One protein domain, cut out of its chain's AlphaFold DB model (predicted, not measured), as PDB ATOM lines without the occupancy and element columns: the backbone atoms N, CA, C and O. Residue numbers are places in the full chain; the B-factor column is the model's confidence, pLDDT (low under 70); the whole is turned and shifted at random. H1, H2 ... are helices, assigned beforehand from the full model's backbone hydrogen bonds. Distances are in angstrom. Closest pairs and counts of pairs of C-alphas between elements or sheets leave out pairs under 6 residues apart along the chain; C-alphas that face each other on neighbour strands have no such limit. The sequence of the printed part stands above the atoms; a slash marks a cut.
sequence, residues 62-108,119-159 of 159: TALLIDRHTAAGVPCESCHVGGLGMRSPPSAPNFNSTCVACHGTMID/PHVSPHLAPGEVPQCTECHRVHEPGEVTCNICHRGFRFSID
ATOM      1  N   THR A  62      62.534  24.396   5.538       61.41
ATOM      2  CA  THR A  62      61.483  23.644   6.230       61.41
ATOM      3  C   THR A  62      60.114  24.307   6.191       61.41
ATOM      4  O   THR A  62      59.270  23.929   7.002       61.41
ATOM      5  N   ALA A  63      59.860  25.242   5.263       72.31
ATOM      6  CA  ALA A  63      58.561  25.903   5.192       72.31
ATOM      7  C   ALA A  63      57.464  24.835   5.148       72.31
ATOM      8  O   ALA A  63      57.403  24.014   4.223       72.31
ATOM      9  N   LEU A  64      56.632  24.808   6.183       90.88
ATOM     10  CA  LEU A  64      55.579  23.825   6.331       90.88
ATOM     11  C   LEU A  64      54.455  24.155   5.351       90.88
ATOM     12  O   LEU A  64      54.348  25.257   4.799       90.88
ATOM     13  N   LEU A  65      53.567  23.196   5.122       91.62
ATOM     14  CA  LEU A  65      52.408  23.441   4.272       91.62
ATOM     15  C   LEU A  65      51.485  24.519   4.873       91.62
ATOM     16  O   LEU A  65      50.901  25.307   4.124       91.62
ATOM     17  N   ILE A  66      51.390  24.594   6.207       91.75
ATOM     18  CA  ILE A  66      50.659  25.663   6.899       91.75
ATOM     19  C   ILE A  66      51.255  27.048   6.624       91.75
ATOM     20  O   ILE A  66      50.501  28.003   6.446       91.75
ATOM     21  N   ASP A  67      52.577  27.169   6.507       92.12
ATOM     22  CA  ASP A  67      53.236  28.454   6.252       92.12
ATOM     23  C   ASP A  67      52.857  28.989   4.869       92.12
ATOM     24  O   ASP A  67      52.550  30.168   4.713       92.12
ATOM     25  N   ARG A  68      52.764  28.105   3.869       92.06
ATOM     26  CA  ARG A  68      52.300  28.473   2.521       92.06
ATOM     27  C   ARG A  68      50.851  28.965   2.526       92.06
ATOM     28  O   ARG A  68      50.543  29.977   1.902       92.06
ATOM     29  N   HIS A  69      49.963  28.274   3.240       93.75
ATOM     30  CA  HIS A  69      48.545  28.644   3.299       93.75
ATOM     31  C   HIS A  69      48.320  29.937   4.089       93.75
ATOM     32  O   HIS A  69      47.578  30.812   3.645       93.75
ATOM     33  N   THR A  70      48.999  30.101   5.223       93.44
ATOM     34  CA  THR A  70      48.920  31.330   6.026       93.44
ATOM     35  C   THR A  70      49.527  32.524   5.291       93.44
ATOM     36  O   THR A  70      48.930  33.599   5.296       93.44
ATOM     37  N   ALA A  71      50.639  32.339   4.570       94.12
ATOM     38  CA  ALA A  71      51.216  33.368   3.703       94.12
ATOM     39  C   ALA A  71      50.277  33.766   2.549       94.12
ATOM     40  O   ALA A  71      50.260  34.926   2.141       94.12
ATOM     41  N   ALA A  72      49.456  32.831   2.059       93.88
ATOM     42  CA  ALA A  72      48.399  33.098   1.084       93.88
ATOM     43  C   ALA A  72      47.135  33.742   1.699       93.88
ATOM     44  O   ALA A  72      46.170  34.003   0.982       93.88
ATOM     45  N   GLY A  73      47.123  34.012   3.009       95.62
ATOM     46  CA  GLY A  73      45.999  34.632   3.709       95.62
ATOM     47  C   GLY A  73      44.849  33.675   4.030       95.62
ATOM     48  O   GLY A  73      43.748  34.136   4.325       95.62
ATOM     49  N   VAL A  74      45.077  32.360   3.973       92.81
ATOM     50  CA  VAL A  74      44.069  31.359   4.341       92.81
ATOM     51  C   VAL A  74      43.949  31.299   5.870       92.81
ATOM     52  O   VAL A  74      44.940  30.999   6.542       92.81
ATOM     53  N   PRO A  75      42.767  31.585   6.447       90.25
ATOM     54  CA  PRO A  75      42.570  31.546   7.891       90.25
ATOM     55  C   PRO A  75      42.480  30.103   8.413       90.25
ATOM     56  O   PRO A  75      42.106  29.179   7.689       90.25
ATOM     57  N   CYS A  76      42.784  29.895   9.695       87.06
ATOM     58  CA  CYS A  76      42.811  28.570  10.326       87.06
ATOM     59  C   CYS A  76      41.461  27.834  10.221       87.06
ATOM     60  O   CYS A  76      41.402  26.611  10.081       87.06
ATOM     61  N   GLU A  77      40.367  28.590  10.271       85.31
ATOM     62  CA  GLU A  77      38.985  28.123  10.195       85.31
ATOM     63  C   GLU A  77      38.630  27.548   8.823       85.31
ATOM     64  O   GLU A  77      37.686  26.763   8.729       85.31
ATOM     65  N   SER A  78      39.394  27.880   7.775       86.31
ATOM     66  CA  SER A  78      39.231  27.261   6.457       86.31
ATOM     67  C   SER A  78      39.486  25.757   6.498       86.31
ATOM     68  O   SER A  78      38.900  25.042   5.693       86.31
ATOM     69  N   CYS A  79      40.296  25.278   7.448       84.00
ATOM     70  CA  CYS A  79      40.534  23.852   7.663       84.00
ATOM     71  C   CYS A  79      39.876  23.327   8.944       84.00
ATOM     72  O   CYS A  79      39.288  22.248   8.949       84.00
ATOM     73  N   HIS A  80      39.927  24.087  10.038       82.06
ATOM     74  CA  HIS A  80      39.400  23.676  11.340       82.06
ATOM     75  C   HIS A  80      37.932  24.074  11.543       82.06
ATOM     76  O   HIS A  80      37.584  24.840  12.448       82.06
ATOM     77  N   VAL A  81      37.046  23.520  10.715       72.94
ATOM     78  CA  VAL A  81      35.599  23.747  10.831       72.94
ATOM     79  C   VAL A  81      35.085  23.153  12.150       72.94
ATOM     80  O   VAL A  81      35.162  21.947  12.370       72.94
ATOM     81  N   GLY A  82      34.558  24.004  13.038       69.12
ATOM     82  CA  GLY A  82      34.066  23.602  14.366       69.12
ATOM     83  C   GLY A  82      35.036  23.859  15.529       69.12
ATOM     84  O   GLY A  82      34.687  23.569  16.671       69.12
ATOM     85  N   GLY A  83      36.208  24.449  15.261       65.06
ATOM     86  CA  GLY A  83      37.149  24.944  16.271       65.06
ATOM     87  C   GLY A  83      38.535  24.290  16.227       65.06
ATOM     88  O   GLY A  83      38.722  23.190  15.714       65.06
ATOM     89  N   LEU A  84      39.520  24.963  16.828       65.69
ATOM     90  CA  LEU A  84      40.947  24.584  16.822       65.69
ATOM     91  C   LEU A  84      41.301  23.426  17.781       65.69
ATOM     92  O   LEU A  84      42.470  23.100  17.966       65.69
ATOM     93  N   GLY A  85      40.300  22.807  18.415       54.94
ATOM     94  CA  GLY A  85      40.483  21.773  19.442       54.94
ATOM     95  C   GLY A  85      40.600  20.341  18.914       54.94
ATOM     96  O   GLY A  85      40.837  19.420  19.695       54.94
ATOM     97  N   MET A  86      40.431  20.119  17.611       53.94
ATOM     98  CA  MET A  86      40.459  18.776  17.046       53.94
ATOM     99  C   MET A  86      41.890  18.400  16.662       53.94
ATOM    100  O   MET A  86      42.369  18.714  15.572       53.94
ATOM    101  N   ARG A  87      42.542  17.601  17.510       54.44
ATOM    102  CA  ARG A  87      43.564  16.649  17.058       54.44
ATOM    103  C   ARG A  87      42.845  15.518  16.323       54.44
ATOM    104  O   ARG A  87      42.822  14.375  16.769       54.44
ATOM    105  N   SER A  88      42.136  15.875  15.258       53.81
ATOM    106  CA  SER A  88      41.556  14.897  14.358       53.81
ATOM    107  C   SER A  88      42.713  14.049  13.835       53.81
ATOM    108  O   SER A  88      43.766  14.609  13.510       53.81
ATOM    109  N   PRO A  89      42.577  12.715  13.799       53.97
ATOM    110  CA  PRO A  89      43.602  11.885  13.191       53.97
ATOM    111  C   PRO A  89      43.870  12.400  11.763       53.97
ATOM    112  O   PRO A  89      42.926  12.847  11.110       53.97
ATOM    113  N   PRO A  90      45.119  12.352  11.263       51.47
ATOM    114  CA  PRO A  90      45.467  12.824   9.916       51.47
ATOM    115  C   PRO A  90      44.570  12.240   8.812       51.47
ATOM    116  O   PRO A  90      44.378  12.863   7.775       51.47
ATOM    117  N   SER A  91      43.989  11.066   9.066       50.47
ATOM    118  CA  SER A  91      43.062  10.314   8.220       50.47
ATOM    119  C   SER A  91      41.580  10.659   8.415       50.47
ATOM    120  O   SER A  91      40.710   9.937   7.924       50.47
ATOM    121  N   ALA A  92      41.248  11.724   9.149       56.94
ATOM    122  CA  ALA A  92      39.863  12.134   9.307       56.94
ATOM    123  C   ALA A  92      39.295  12.547   7.928       56.94
ATOM    124  O   ALA A  92      39.833  13.449   7.281       56.94
ATOM    125  N   PRO A  93      38.206  11.908   7.460       55.00
ATOM    126  CA  PRO A  93      37.702  12.081   6.093       55.00
ATOM    127  C   PRO A  93      37.230  13.512   5.791       55.00
ATOM    128  O   PRO A  93      37.060  13.878   4.631       55.00
ATOM    129  N   ASN A  94      37.040  14.337   6.825       61.38
ATOM    130  CA  ASN A  94      36.615  15.728   6.713       61.38
ATOM    131  C   ASN A  94      37.693  16.661   6.127       61.38
ATOM    132  O   ASN A  94      37.349  17.693   5.547       61.38
ATOM    133  N   PHE A  95      38.984  16.334   6.252       72.31
ATOM    134  CA  PHE A  95      40.027  17.215   5.721       72.31
ATOM    135  C   PHE A  95      40.224  17.053   4.222       72.31
ATOM    136  O   PHE A  95      40.426  18.053   3.539       72.31
ATOM    137  N   ASN A  96      40.063  15.846   3.680       81.56
ATOM    138  CA  ASN A  96      40.228  15.627   2.245       81.56
ATOM    139  C   ASN A  96      39.245  16.479   1.425       81.56
ATOM    140  O   ASN A  96      39.628  17.126   0.454       81.56
ATOM    141  N   SER A  97      37.986  16.571   1.870       82.00
ATOM    142  CA  SER A  97      36.992  17.437   1.224       82.00
ATOM    143  C   SER A  97      37.334  18.925   1.324       82.00
ATOM    144  O   SER A  97      36.987  19.687   0.425       82.00
ATOM    145  N   THR A  98      38.030  19.343   2.384       86.75
ATOM    146  CA  THR A  98      38.510  20.724   2.530       86.75
ATOM    147  C   THR A  98      39.585  21.037   1.490       86.75
ATOM    148  O   THR A  98      39.517  22.070   0.830       86.75
ATOM    149  N   CYS A  99      40.542  20.127   1.290       88.75
ATOM    150  CA  CYS A  99      41.585  20.275   0.273       88.75
ATOM    151  C   CYS A  99      40.974  20.375  -1.133       88.75
ATOM    152  O   CYS A  99      41.269  21.298  -1.896       88.75
ATOM    153  N   VAL A 100      40.065  19.449  -1.449       86.75
ATOM    154  CA  VAL A 100      39.403  19.351  -2.758       86.75
ATOM    155  C   VAL A 100      38.542  20.578  -3.069       86.75
ATOM    156  O   VAL A 100      38.445  20.959  -4.233       86.75
ATOM    157  N   ALA A 101      37.957  21.234  -2.061       87.00
ATOM    158  CA  ALA A 101      37.136  22.428  -2.266       87.00
ATOM    159  C   ALA A 101      37.894  23.576  -2.963       87.00
ATOM    160  O   ALA A 101      37.269  24.374  -3.661       87.00
ATOM    161  N   CYS A 102      39.222  23.635  -2.810       89.81
ATOM    162  CA  CYS A 102      40.076  24.642  -3.445       89.81
ATOM    163  C   CYS A 102      40.965  24.069  -4.563       89.81
ATOM    164  O   CYS A 102      41.187  24.746  -5.562       89.81
ATOM    165  N   HIS A 103      41.476  22.840  -4.414       88.94
ATOM    166  CA  HIS A 103      42.449  22.245  -5.346       88.94
ATOM    167  C   HIS A 103      41.837  21.301  -6.393       88.94
ATOM    168  O   HIS A 103      42.513  20.943  -7.356       88.94
ATOM    169  N   GLY A 104      40.568  20.909  -6.238       83.12
ATOM    170  CA  GLY A 104      39.920  19.919  -7.097       83.12
ATOM    171  C   GLY A 104      40.307  18.475  -6.761       83.12
ATOM    172  O   GLY A 104      40.951  18.200  -5.750       83.12
ATOM    173  N   THR A 105      39.852  17.531  -7.590       77.31
ATOM    174  CA  THR A 105      40.140  16.097  -7.414       77.31
ATOM    175  C   THR A 105      41.266  15.640  -8.334       77.31
ATOM    176  O   THR A 105      41.563  16.279  -9.340       77.31
ATOM    177  N   MET A 106      41.849  14.483  -8.021       72.31
ATOM    178  CA  MET A 106      42.865  13.841  -8.864       72.31
ATOM    179  C   MET A 106      42.259  12.839  -9.865       72.31
ATOM    180  O   MET A 106      42.992  12.202 -10.612       72.31
ATOM    181  N   ILE A 107      40.925  12.701  -9.890       66.19
ATOM    182  CA  ILE A 107      40.199  11.632 -10.600       66.19
ATOM    183  C   ILE A 107      40.290  11.778 -12.125       66.19
ATOM    184  O   ILE A 107      40.324  10.771 -12.832       66.19
ATOM    185  N   ASP A 108      40.384  13.005 -12.638       64.81
ATOM    186  CA  ASP A 108      40.403  13.257 -14.086       64.81
ATOM    187  C   ASP A 108      41.807  13.140 -14.708       64.81
ATOM    188  O   ASP A 108      41.957  13.185 -15.934       64.81
ATOM    189  N   PRO A 119      52.704  11.227  -8.862       83.00
ATOM    190  CA  PRO A 119      52.303  10.773  -7.527       83.00
ATOM    191  C   PRO A 119      50.794  10.915  -7.267       83.00
ATOM    192  O   PRO A 119      50.255  10.232  -6.403       83.00
ATOM    193  N   HIS A 120      50.101  11.745  -8.048       83.12
ATOM    194  CA  HIS A 120      48.650  11.926  -7.999       83.12
ATOM    195  C   HIS A 120      47.875  10.943  -8.886       83.12
ATOM    196  O   HIS A 120      46.653  10.878  -8.803       83.12
ATOM    197  N   VAL A 121      48.576  10.161  -9.714       80.69
ATOM    198  CA  VAL A 121      48.000   9.135 -10.594       80.69
ATOM    199  C   VAL A 121      48.765   7.834 -10.401       80.69
ATOM    200  O   VAL A 121      49.514   7.371 -11.265       80.69
ATOM    201  N   SER A 122      48.619   7.263  -9.211       79.19
ATOM    202  CA  SER A 122      49.292   6.015  -8.880       79.19
ATOM    203  C   SER A 122      48.634   4.839  -9.612       79.19
ATOM    204  O   SER A 122      47.428   4.639  -9.467       79.19
ATOM    205  N   PRO A 123      49.402   3.991 -10.321       78.12
ATOM    206  CA  PRO A 123      48.872   2.760 -10.909       78.12
ATOM    207  C   PRO A 123      48.506   1.707  -9.849       78.12
ATOM    208  O   PRO A 123      47.947   0.668 -10.189       78.12
ATOM    209  N   HIS A 124      48.860   1.940  -8.577       82.25
ATOM    210  CA  HIS A 124      48.511   1.066  -7.456       82.25
ATOM    211  C   HIS A 124      47.128   1.355  -6.868       82.25
ATOM    212  O   HIS A 124      46.640   0.546  -6.084       82.25
ATOM    213  N   LEU A 125      46.524   2.490  -7.216       75.38
ATOM    214  CA  LEU A 125      45.195   2.870  -6.756       75.38
ATOM    215  C   LEU A 125      44.153   2.452  -7.792       75.38
ATOM    216  O   LEU A 125      44.430   2.424  -8.995       75.38
ATOM    217  N   ALA A 126      42.953   2.102  -7.333       72.50
ATOM    218  CA  ALA A 126      41.860   1.796  -8.241       72.50
ATOM    219  C   ALA A 126      41.458   3.051  -9.048       72.50
ATOM    220  O   ALA A 126      41.595   4.175  -8.561       72.50
ATOM    221  N   PRO A 127      40.924   2.902 -10.277       65.38
ATOM    222  CA  PRO A 127      40.399   4.038 -11.025       65.38
ATOM    223  C   PRO A 127      39.352   4.809 -10.206       65.38
ATOM    224  O   PRO A 127      38.355   4.232  -9.773       65.38
ATOM    225  N   GLY A 128      39.582   6.108  -9.996       63.56
ATOM    226  CA  GLY A 128      38.705   6.975  -9.199       63.56
ATOM    227  C   GLY A 128      38.935   6.929  -7.683       63.56
ATOM    228  O   GLY A 128      38.247   7.635  -6.948       63.56
ATOM    229  N   GLU A 129      39.898   6.142  -7.201       71.44
ATOM    230  CA  GLU A 129      40.323   6.168  -5.805       71.44
ATOM    231  C   GLU A 129      41.174   7.416  -5.535       71.44
ATOM    232  O   GLU A 129      42.167   7.678  -6.215       71.44
ATOM    233  N   VAL A 130      40.766   8.203  -4.537       66.44
ATOM    234  CA  VAL A 130      41.477   9.414  -4.118       66.44
ATOM    235  C   VAL A 130      42.254   9.085  -2.844       66.44
ATOM    236  O   VAL A 130      41.617   8.850  -1.813       66.44
ATOM    237  N   PRO A 131      43.599   9.067  -2.876       74.50
ATOM    238  CA  PRO A 131      44.382   8.939  -1.657       74.50
ATOM    239  C   PRO A 131      44.123  10.159  -0.767       74.50
ATOM    240  O   PRO A 131      43.822  11.250  -1.260       74.50
ATOM    241  N   GLN A 132      44.216   9.987   0.549       84.44
ATOM    242  CA  GLN A 132      44.013  11.110   1.459       84.44
ATOM    243  C   GLN A 132      45.144  12.120   1.249       84.44
ATOM    244  O   GLN A 132      46.312  11.770   1.413       84.44
ATOM    245  N   CYS A 133      44.826  13.377   0.917       87.06
ATOM    246  CA  CYS A 133      45.844  14.400   0.650       87.06
ATOM    247  C   CYS A 133      46.870  14.490   1.794       87.06
ATOM    248  O   CYS A 133      48.073  14.594   1.557       87.06
ATOM    249  N   THR A 134      46.389  14.377   3.032       86.44
ATOM    250  CA  THR A 134      47.157  14.463   4.281       86.44
ATOM    251  C   THR A 134      48.115  13.298   4.532       86.44
ATOM    252  O   THR A 134      48.979  13.420   5.399       86.44
ATOM    253  N   GLU A 135      48.016  12.186   3.795       86.00
ATOM    254  CA  GLU A 135      48.985  11.085   3.905       86.00
ATOM    255  C   GLU A 135      50.379  11.514   3.452       86.00
ATOM    256  O   GLU A 135      51.372  11.091   4.045       86.00
ATOM    257  N   CYS A 136      50.438  12.381   2.435       88.75
ATOM    258  CA  CYS A 136      51.688  12.941   1.932       88.75
ATOM    259  C   CYS A 136      51.843  14.419   2.315       88.75
ATOM    260  O   CYS A 136      52.880  14.826   2.839       88.75
ATOM    261  N   HIS A 137      50.793  15.219   2.114       90.44
ATOM    262  CA  HIS A 137      50.773  16.656   2.390       90.44
ATOM    263  C   HIS A 137      50.409  16.938   3.850       90.44
ATOM    264  O   HIS A 137      49.279  17.304   4.184       90.44
ATOM    265  N   ARG A 138      51.383  16.762   4.744       88.25
ATOM    266  CA  ARG A 138      51.211  17.044   6.172       88.25
ATOM    267  C   ARG A 138      51.195  18.557   6.418       88.25
ATOM    268  O   ARG A 138      52.009  19.296   5.876       88.25
ATOM    269  N   VAL A 139      50.220  19.026   7.201       87.44
ATOM    270  CA  VAL A 139      49.925  20.466   7.334       87.44
ATOM    271  C   VAL A 139      50.837  21.151   8.353       87.44
ATOM    272  O   VAL A 139      51.449  22.171   8.051       87.44
ATOM    273  N   HIS A 140      50.931  20.576   9.554       89.88
ATOM    274  CA  HIS A 140      51.654  21.145  10.700       89.88
ATOM    275  C   HIS A 140      53.017  20.481  10.956       89.88
ATOM    276  O   HIS A 140      53.590  20.638  12.030       89.88
ATOM    277  N   GLU A 141      53.523  19.715   9.994       87.50
ATOM    278  CA  GLU A 141      54.824  19.046  10.044       87.50
ATOM    279  C   GLU A 141      55.332  18.809   8.613       87.50
ATOM    280  O   GLU A 141      54.540  18.933   7.672       87.50
ATOM    281  N   PRO A 142      56.627  18.502   8.414       89.25
ATOM    282  CA  PRO A 142      57.158  18.245   7.084       89.25
ATOM    283  C   PRO A 142      56.391  17.125   6.381       89.25
ATOM    284  O   PRO A 142      56.130  16.066   6.962       89.25
ATOM    285  N   GLY A 143      56.035  17.361   5.121       89.06
ATOM    286  CA  GLY A 143      55.404  16.348   4.292       89.06
ATOM    287  C   GLY A 143      56.336  15.162   4.035       89.06
ATOM    288  O   GLY A 143      57.559  15.304   4.001       89.06
ATOM    289  N   GLU A 144      55.753  13.991   3.780       88.81
ATOM    290  CA  GLU A 144      56.505  12.809   3.363       88.81
ATOM    291  C   GLU A 144      55.849  12.122   2.161       88.81
ATOM    292  O   GLU A 144      54.676  11.772   2.205       88.81
ATOM    293  N   VAL A 145      56.603  11.871   1.087       89.38
ATOM    294  CA  VAL A 145      56.069  11.133  -0.069       89.38
ATOM    295  C   VAL A 145      56.179   9.634   0.172       89.38
ATOM    296  O   VAL A 145      57.238   9.037  -0.025       89.38
ATOM    297  N   THR A 146      55.066   9.004   0.538       87.38
ATOM    298  CA  THR A 146      55.006   7.561   0.829       87.38
ATOM    299  C   THR A 146      55.462   6.700  -0.353       87.38
ATOM    300  O   THR A 146      56.093   5.660  -0.163       87.38
ATOM    301  N   CYS A 147      55.255   7.161  -1.592       87.56
ATOM    302  CA  CYS A 147      55.713   6.473  -2.799       87.56
ATOM    303  C   CYS A 147      57.233   6.258  -2.804       87.56
ATOM    304  O   CYS A 147      57.700   5.229  -3.294       87.56
ATOM    305  N   ASN A 148      58.012   7.186  -2.237       90.06
ATOM    306  CA  ASN A 148      59.474   7.098  -2.209       90.06
ATOM    307  C   ASN A 148      59.987   5.965  -1.314       90.06
ATOM    308  O   ASN A 148      61.142   5.570  -1.460       90.06
ATOM    309  N   ILE A 149      59.156   5.400  -0.434       87.44
ATOM    310  CA  ILE A 149      59.532   4.244   0.392       87.44
ATOM    311  C   ILE A 149      59.921   3.063  -0.511       87.44
ATOM    312  O   ILE A 149      60.966   2.432  -0.297       87.44
ATOM    313  N   CYS A 150      59.119   2.830  -1.556       89.31
ATOM    314  CA  CYS A 150      59.311   1.771  -2.546       89.31
ATOM    315  C   CYS A 150      59.987   2.292  -3.829       89.31
ATOM    316  O   CYS A 150      60.921   1.674  -4.338       89.31
ATOM    317  N   HIS A 151      59.577   3.457  -4.331       88.88
ATOM    318  CA  HIS A 151      60.057   4.056  -5.581       88.88
ATOM    319  C   HIS A 151      61.229   5.024  -5.370       88.88
ATOM    320  O   HIS A 151      61.237   6.149  -5.869       88.88
ATOM    321  N   ARG A 152      62.268   4.570  -4.662       84.50
ATOM    322  CA  ARG A 152      63.437   5.396  -4.287       84.50
ATOM    323  C   ARG A 152      64.180   6.025  -5.476       84.50
ATOM    324  O   ARG A 152      64.893   7.007  -5.296       84.50
ATOM    325  N   GLY A 153      64.020   5.469  -6.680       84.25
ATOM    326  CA  GLY A 153      64.631   5.978  -7.910       84.25
ATOM    327  C   GLY A 153      63.910   7.171  -8.550       84.25
ATOM    328  O   GLY A 153      64.551   7.911  -9.289       84.25
ATOM    329  N   PHE A 154      62.616   7.380  -8.275       82.06
ATOM    330  CA  PHE A 154      61.841   8.478  -8.876       82.06
ATOM    331  C   PHE A 154      62.030   9.811  -8.145       82.06
ATOM    332  O   PHE A 154      61.928  10.855  -8.779       82.06
ATOM    333  N   ARG A 155      62.374   9.768  -6.847       78.69
ATOM    334  CA  ARG A 155      62.644  10.940  -5.991       78.69
ATOM    335  C   ARG A 155      61.547  12.004  -6.103       78.69
ATOM    336  O   ARG A 155      61.827  13.154  -6.423       78.69
ATOM    337  N   PHE A 156      60.303  11.617  -5.836       86.38
ATOM    338  CA  PHE A 156      59.197  12.570  -5.789       86.38
ATOM    339  C   PHE A 156      59.399  13.579  -4.654       86.38
ATOM    340  O   PHE A 156      59.869  13.206  -3.576       86.38
ATOM    341  N   SER A 157      59.016  14.829  -4.880       82.75
ATOM    342  CA  SER A 157      58.974  15.880  -3.864       82.75
ATOM    343  C   SER A 157      57.549  16.397  -3.694       82.75
ATOM    344  O   SER A 157      56.683  16.165  -4.540       82.75
ATOM    345  N   ILE A 158      57.315  17.035  -2.553       80.00
ATOM    346  CA  ILE A 158      56.070  17.712  -2.197       80.00
ATOM    347  C   ILE A 158      56.455  19.062  -1.610       80.00
ATOM    348  O   ILE A 158      56.789  19.199  -0.436       80.00
ATOM    349  N   ASP A 159      56.485  20.044  -2.485       63.72
ATOM    350  CA  ASP A 159      56.909  21.411  -2.233       63.72
ATOM    351  C   ASP A 159      55.823  22.413  -2.631       63.72
ATOM    352  O   ASP A 159      54.886  22.045  -3.375       63.72
TER     353      ASP A 159
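This is residues 62 to 108 and 119 to 159 of the 159 residues of a protein of Devosia enhydra (UniProt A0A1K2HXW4). Little regular structure: loops with four small helices, H3 near the middle with H2 packed on it. Link residues 72 to 92 swing out to one end at Gly 82; Gly 153, after H4, is at the other. The printed part has 88 residues, 26 in helices H1, H2, H3, H4 in that order, with no named strand: all helix, compact, radius of gyration of the C-alphas 13.9 A, spans 39 by 30 by 23 A.

H1, residues 65 to 71, begins at C-alpha 65 (52.408, 23.441, 4.272). H2, residues 93 to 103, is 16.0 A long. H3 is residues 133 to 136. H4, residues 147 to 150, ends at C-alpha 150 (59.311, 1.771, -2.546).

H2 and H3 touch, closest at the C-alphas of Asn 96 and Cys 133, 6.0 A apart. H1 and H4 touch no helix. Every O i to N i+4 pair is within hydrogen-bond range in H1, 4 of 7 in H2; H3 and H4 are too short for one.

The farthest C-alphas, Gly 82 and Gly 153, are 41.7 A apart. Residues 109 to 118 are cut out, a 13.8 A gap between C-alphas 108 and 119. H1 to H2 is a long link. Confidence is under 70 in 20 residues, among them 82 to 94.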